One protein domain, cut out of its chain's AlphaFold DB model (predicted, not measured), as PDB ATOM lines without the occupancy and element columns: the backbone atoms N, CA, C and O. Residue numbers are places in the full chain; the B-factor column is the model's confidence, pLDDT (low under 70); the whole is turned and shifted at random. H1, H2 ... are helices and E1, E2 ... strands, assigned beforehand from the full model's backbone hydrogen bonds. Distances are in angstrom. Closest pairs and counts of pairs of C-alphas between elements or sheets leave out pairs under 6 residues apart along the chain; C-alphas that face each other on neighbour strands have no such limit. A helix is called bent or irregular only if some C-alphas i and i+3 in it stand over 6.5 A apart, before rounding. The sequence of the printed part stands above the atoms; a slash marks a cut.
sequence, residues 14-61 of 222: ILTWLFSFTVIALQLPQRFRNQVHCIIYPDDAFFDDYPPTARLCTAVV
ATOM      1  N   ILE A  14      17.768  20.072  10.522       96.38
ATOM      2  CA  ILE A  14      18.498  19.401   9.431       96.38
ATOM      3  C   ILE A  14      17.542  18.989   8.309       96.38
ATOM      4  O   ILE A  14      17.799  19.284   7.144       96.38
ATOM      5  N   LEU A  15      16.417  18.356   8.652       96.62
ATOM      6  CA  LEU A  15      15.417  17.937   7.670       96.62
ATOM      7  C   LEU A  15      14.817  19.130   6.920       96.62
ATOM      8  O   LEU A  15      14.629  19.050   5.710       96.62
ATOM      9  N   THR A  16      14.571  20.242   7.616       95.88
ATOM     10  CA  THR A  16      14.074  21.478   6.997       95.88
ATOM     11  C   THR A  16      15.074  22.013   5.977       95.88
ATOM     12  O   THR A  16      14.691  22.288   4.844       95.88
ATOM     13  N   TRP A  17      16.358  22.096   6.334       97.00
ATOM     14  CA  TRP A  17      17.403  22.559   5.418       97.00
ATOM     15  C   TRP A  17      17.540  21.652   4.194       97.00
ATOM     16  O   TRP A  17      17.544  22.151   3.071       97.00
ATOM     17  N   LEU A  18      17.599  20.330   4.387       97.38
ATOM     18  CA  LEU A  18      17.693  19.367   3.281       97.38
ATOM     19  C   LEU A  18      16.494  19.471   2.335       97.38
ATOM     20  O   LEU A  18      16.660  19.480   1.113       97.38
ATOM     21  N   PHE A  19      15.291  19.599   2.893       95.44
ATOM     22  CA  PHE A  19      14.083  19.812   2.109       95.44
ATOM     23  C   PHE A  19      14.154  21.128   1.323       95.44
ATOM     24  O   PHE A  19      13.921  21.128   0.116       95.44
ATOM     25  N   SER A  20      14.551  22.234   1.962       94.50
ATOM     26  CA  SER A  20      14.718  23.528   1.292       94.50
ATOM     27  C   SER A  20      15.742  23.471   0.157       94.50
ATOM     28  O   SER A  20      15.445  23.947  -0.937       94.50
ATOM     29  N   PHE A  21      16.906  22.847   0.364       95.75
ATOM     30  CA  PHE A  21      17.908  22.667  -0.693       95.75
ATOM     31  C   PHE A  21      17.368  21.850  -1.864       95.75
ATOM     32  O   PHE A  21      17.580  22.219  -3.017       95.75
ATOM     33  N   THR A  22      16.622  20.784  -1.576       95.06
ATOM     34  CA  THR A  22      16.005  19.940  -2.605       95.06
ATOM     35  C   THR A  22      14.990  20.733  -3.427       95.06
ATOM     36  O   THR A  22      15.027  20.711  -4.655       95.06
ATOM     37  N   VAL A  23      14.113  21.494  -2.766       91.56
ATOM     38  CA  VAL A  23      13.117  22.341  -3.440       91.56
ATOM     39  C   VAL A  23      13.790  23.426  -4.285       91.56
ATOM     40  O   VAL A  23      13.352  23.671  -5.406       91.56
ATOM     41  N   ILE A  24      14.857  24.057  -3.790       91.69
ATOM     42  CA  ILE A  24      15.609  25.065  -4.551       91.69
ATOM     43  C   ILE A  24      16.276  24.431  -5.772       91.69
ATOM     44  O   ILE A  24      16.149  24.975  -6.866       91.69
ATOM     45  N   ALA A  25      16.931  23.278  -5.616       92.75
ATOM     46  CA  ALA A  25      17.563  22.562  -6.721       92.75
ATOM     47  C   ALA A  25      16.550  22.216  -7.824       92.75
ATOM     48  O   ALA A  25      16.825  22.428  -9.004       92.75
ATOM     49  N   LEU A  26      15.347  21.785  -7.434       91.94
ATOM     50  CA  LEU A  26      14.231  21.560  -8.353       91.94
ATOM     51  C   LEU A  26      13.711  22.854  -8.996       91.94
ATOM     52  O   LEU A  26      13.147  22.813 -10.073       91.94
ATOM     53  N   GLN A  27      13.890  24.024  -8.393       90.25
ATOM     54  CA  GLN A  27      13.458  25.287  -9.001       90.25
ATOM     55  C   GLN A  27      14.508  25.909  -9.927       90.25
ATOM     56  O   GLN A  27      14.155  26.760 -10.745       90.25
ATOM     57  N   LEU A  28      15.780  25.496  -9.849       89.94
ATOM     58  CA  LEU A  28      16.863  26.064 -10.664       89.94
ATOM     59  C   LEU A  28      16.555  26.095 -12.172       89.94
ATOM     60  O   LEU A  28      16.775  27.149 -12.779       89.94
ATOM     61  N   PRO A  29      15.978  25.046 -12.796       91.38
ATOM     62  CA  PRO A  29      15.688  25.074 -14.229       91.38
ATOM     63  C   PRO A  29      14.672  26.151 -14.646       91.38
ATOM     64  O   PRO A  29      14.591  26.471 -15.832       91.38
ATOM     65  N   GLN A  30      13.935  26.766 -13.705       87.62
ATOM     66  CA  GLN A  30      13.066  27.917 -13.989       87.62
ATOM     67  C   GLN A  30      13.846  29.182 -14.391       87.62
ATOM     68  O   GLN A  30      13.254  30.083 -14.987       87.62
ATOM     69  N   ARG A  31      15.134  29.293 -14.034       86.44
ATOM     70  CA  ARG A  31      15.975  30.482 -14.284       86.44
ATOM     71  C   ARG A  31      17.416  30.128 -14.667       86.44
ATOM     72  O   ARG A  31      18.334  30.893 -14.391       86.44
ATOM     73  N   PHE A  32      17.623  28.961 -15.267       88.94
ATOM     74  CA  PHE A  32      18.963  28.463 -15.579       88.94
ATOM     75  C   PHE A  32      19.495  28.967 -16.925       88.94
ATOM     76  O   PHE A  32      20.703  29.110 -17.102       88.94
ATOM     77  N   ARG A  33      18.609  29.233 -17.895       87.69
ATOM     78  CA  ARG A  33      19.023  29.597 -19.251       87.69
ATOM     79  C   ARG A  33      19.290  31.094 -19.324       87.69
ATOM     80  O   ARG A  33      18.375  31.889 -19.146       87.69
ATOM     81  N   ASN A  34      20.526  31.478 -19.619       88.81
ATOM     82  CA  ASN A  34      20.846  32.865 -19.933       88.81
ATOM     83  C   ASN A  34      20.504  33.127 -21.404       88.81
ATOM     84  O   ASN A  34      21.089  32.507 -22.295       88.81
ATOM     85  N   GLN A  35      19.530  33.994 -21.654       87.06
ATOM     86  CA  GLN A  35      19.055  34.322 -22.990       87.06
ATOM     87  C   GLN A  35      19.341  35.793 -23.286       87.06
ATOM     88  O   GLN A  35      18.998  36.680 -22.503       87.06
ATOM     89  N   VAL A  36      19.992  36.039 -24.422       89.25
ATOM     90  CA  VAL A  36      20.252  37.388 -24.924       89.25
ATOM     91  C   VAL A  36      19.049  37.815 -25.759       89.25
ATOM     92  O   VAL A  36      18.668  37.113 -26.694       89.25
ATOM     93  N   HIS A  37      18.443  38.938 -25.401       87.38
ATOM     94  CA  HIS A  37      17.375  39.581 -26.153       87.38
ATOM     95  C   HIS A  37      17.913  40.855 -26.795       87.38
ATOM     96  O   HIS A  37      18.566  41.650 -26.121       87.38
ATOM     97  N   CYS A  38      17.631  41.045 -28.082       88.69
ATOM     98  CA  CYS A  38      17.898  42.305 -28.765       88.69
ATOM     99  C   CYS A  38      16.805  43.305 -28.390       88.69
ATOM    100  O   CYS A  38      15.619  42.970 -28.459       88.69
ATOM    101  N   ILE A  39      17.206  44.502 -27.973       87.75
ATOM    102  CA  ILE A  39      16.282  45.599 -27.695       87.75
ATOM    103  C   ILE A  39      16.282  46.501 -28.922       87.75
ATOM    104  O   ILE A  39      17.339  46.919 -29.385       87.75
ATOM    105  N   ILE A  40      15.092  46.765 -29.455       87.19
ATOM    106  CA  ILE A  40      14.897  47.746 -30.518       87.19
ATOM    107  C   ILE A  40      14.469  49.033 -29.821       87.19
ATOM    108  O   ILE A  40      13.380  49.086 -29.247       87.19
ATOM    109  N   TYR A  41      15.359  50.022 -29.810       86.25
ATOM    110  CA  TYR A  41      15.056  51.355 -29.303       86.25
ATOM    111  C   TYR A  41      14.366  52.193 -30.390       86.25
ATOM    112  O   TYR A  41      14.549  51.910 -31.574       86.25
ATOM    113  N   PRO A  42      13.556  53.195 -30.009       87.94
ATOM    114  CA  PRO A  42      13.095  54.223 -30.938       87.94
ATOM    115  C   PRO A  42      14.278  54.991 -31.545       87.94
ATOM    116  O   PRO A  42      15.304  55.142 -30.881       87.94
ATOM    117  N   ASP A  43      14.112  55.511 -32.767       83.94
ATOM    118  CA  ASP A  43      15.104  56.336 -33.478       83.94
ATOM    119  C   ASP A  43      15.200  57.755 -32.868       83.94
ATOM    120  O   ASP A  43      14.925  58.760 -33.524       83.94
ATOM    121  N   ASP A  44      15.566  57.839 -31.589       87.00
ATOM    122  CA  ASP A  44      15.833  59.081 -30.863       87.00
ATOM    123  C   ASP A  44      17.297  59.100 -30.404       87.00
ATOM    124  O   ASP A  44      17.763  58.150 -29.776       87.00
ATOM    125  N   ALA A  45      17.989  60.232 -30.597       87.06
ATOM    126  CA  ALA A  45      19.398  60.424 -30.204       87.06
ATOM    127  C   ALA A  45      19.680  60.176 -28.704       87.06
ATOM    128  O   ALA A  45      20.824  60.069 -28.275       87.06
ATOM    129  N   PHE A  46      18.631  60.095 -27.880       87.38
ATOM    130  CA  PHE A  46      18.722  59.743 -26.466       87.38
ATOM    131  C   PHE A  46      19.135  58.278 -26.232       87.38
ATOM    132  O   PHE A  46      19.738  57.975 -25.201       87.38
ATOM    133  N   PHE A  47      18.815  57.365 -27.155       86.69
ATOM    134  CA  PHE A  47      19.050  55.925 -26.987       86.69
ATOM    135  C   PHE A  47      20.319  55.410 -27.682       86.69
ATOM    136  O   PHE A  47      20.617  54.224 -27.557       86.69
ATOM    137  N   ASP A  48      21.093  56.274 -28.345       84.12
ATOM    138  CA  ASP A  48      22.297  55.882 -29.100       84.12
ATOM    139  C   ASP A  48      23.365  55.197 -28.221       84.12
ATOM    140  O   ASP A  48      24.055  54.281 -28.669       84.12
ATOM    141  N   ASP A  49      23.457  55.586 -26.944       89.00
ATOM    142  CA  ASP A  49      24.409  55.020 -25.976       89.00
ATOM    143  C   ASP A  49      23.881  53.767 -25.248       89.00
ATOM    144  O   ASP A  49      24.587  53.163 -24.427       89.00
ATOM    145  N   TYR A  50      22.631  53.360 -25.490       86.44
ATOM    146  CA  TYR A  50      22.027  52.247 -24.765       86.44
ATOM    147  C   TYR A  50      22.480  50.898 -25.345       86.44
ATOM    148  O   TYR A  50      22.578  50.720 -26.560       86.44
ATOM    149  N   PRO A  51      22.750  49.893 -24.492       88.69
ATOM    150  CA  PRO A  51      23.219  48.600 -24.965       88.69
ATOM    151  C   PRO A  51      22.144  47.923 -25.836       88.69
ATOM    152  O   PRO A  51      21.023  47.727 -25.368       88.69
ATOM    153  N   PRO A  52      22.481  47.438 -27.046       87.06
ATOM    154  CA  PRO A  52      21.501  46.853 -27.972       87.06
ATOM    155  C   PRO A  52      20.987  45.477 -27.521       87.06
ATOM    156  O   PRO A  52      20.115  44.877 -28.151       87.06
ATOM    157  N   THR A  53      21.545  44.932 -26.436       89.25
ATOM    158  CA  THR A  53      21.213  43.602 -25.932       89.25
ATOM    159  C   THR A  53      21.006  43.600 -24.425       89.25
ATOM    160  O   THR A  53      21.858  44.088 -23.683       89.25
ATOM    161  N   ALA A  54      19.946  42.934 -23.969       88.00
ATOM    162  CA  ALA A  54      19.736  42.590 -22.567       88.00
ATOM    163  C   ALA A  54      19.906  41.088 -22.335       88.00
ATOM    164  O   ALA A  54      19.558  40.258 -23.175       88.00
ATOM    165  N   ARG A  55      20.428  40.726 -21.162       86.44
ATOM    166  CA  ARG A  55      20.552  39.333 -20.723       86.44
ATOM    167  C   ARG A  55      19.485  39.029 -19.684       86.44
ATOM    168  O   ARG A  55      19.423  39.694 -18.653       86.44
ATOM    169  N   LEU A  56      18.664  38.021 -19.953       85.94
ATOM    170  CA  LEU A  56      17.587  37.587 -19.069       85.94
ATOM    171  C   LEU A  56      17.751  36.106 -18.731       85.94
ATOM    172  O   LEU A  56      18.026  35.279 -19.599       85.94
ATOM    173  N   CYS A  57      17.541  35.761 -17.461       89.75
ATOM    174  CA  CYS A  57      17.476  34.368 -17.035       89.75
ATOM    175  C   CYS A  57      16.063  33.826 -17.263       89.75
ATOM    176  O   CYS A  57      15.109  34.247 -16.601       89.75
ATOM    177  N   THR A  58      15.936  32.872 -18.176       86.75
ATOM    178  CA  THR A  58      14.677  32.229 -18.547       86.75
ATOM    179  C   THR A  58      14.670  30.753 -18.146       86.75
ATOM    180  O   THR A  58      15.681  30.170 -17.735       86.75
ATOM    181  N   ALA A  59      13.485  30.147 -18.199       87.69
ATOM    182  CA  ALA A  59      13.336  28.726 -17.933       87.69
ATOM    183  C   ALA A  59      13.897  27.903 -19.097       87.69
ATOM    184  O   ALA A  59      13.789  28.308 -20.254       87.69
ATOM    185  N   VAL A  60      14.442  26.720 -18.795       87.94
ATOM    186  CA  VAL A  60      14.916  25.777 -19.828       87.94
ATOM    187  C   VAL A  60      13.775  25.399 -20.775       87.94
ATOM    188  O   VAL A  60      13.968  25.345 -21.987       87.94
ATOM    189  N   VAL A  61      12.572  25.205 -20.224       87.69
ATOM    190  CA  VAL A  61      11.333  24.981 -20.976       87.69
ATOM    191  C   VAL A  61      10.174  25.784 -20.361       87.69
ATOM    192  O   VAL A  61      10.085  25.868 -19.130       87.69
TER     193      VAL A  61
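Overview. This is residues 14 to 61 of the 222 residues of the protein "Putative growth hormone secretagogue receptor type 1-like" of Stichopus japonicus (UniProt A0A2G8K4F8). A narrow two-stranded hairpin, E1 and E2, forms the middle of a long thin rod. Helix H1 extends from one end of it, with residues 14 to 26 sticking out free, and a loop extends from the other end, where residues 42 to 49 stand free. The printed part has 48 residues, with one named helix and two named strands in the order H1, E1, E2; the sheet's order is E1 - E2, antiparallel, and the class is mixed, helices and strands. The whole is extended, with a radius of gyration of the C-alphas of 18.2 A and spans of 57 by 20 by 10 A.

Arrangement. Look first at E1, residues 33 to 38, and E2, residues 53 to 58, antiparallel neighbours in a hairpin with 149 degrees between their directions. You will find C-alphas 38 and 53 facing each other at 4.5 A. Within hydrogen-bond range are, for instance, N 37 and O 54 at 2.8 A and N 58 and O 33 at 2.8 A. From E1, step back over a tight link of two residues to H1, residues 14 to 30. H1 and E2 have 1 pair of C-alphas within 8 A, those of Gln 30 and Thr 58, 6.5 A apart. In H1, 11 of 13 O i to N i+4 pairs are within hydrogen-bond range. It is irregular, but only just: C-alphas 26 and 29 are 7.0 A apart.

Along the chain. Find C-alpha 33 at (19.023, 29.597, -19.251), where E1 begins its 15.9 A. E2 covers 15.1 A and ends at C-alpha 58, (14.677, 32.229, -18.547). H1 begins at C-alpha 14, (18.498, 19.401, 9.431), and measures 25.5 A.

Size, cuts and confidence. The C-alphas farthest apart are those of Leu 15 and Ala 45, at 57.1 A. The link from E1 to E2, residues 39 to 52, is long. The printed part has no cut; its mean pLDDT is 89.6, and no printed residue is under 70.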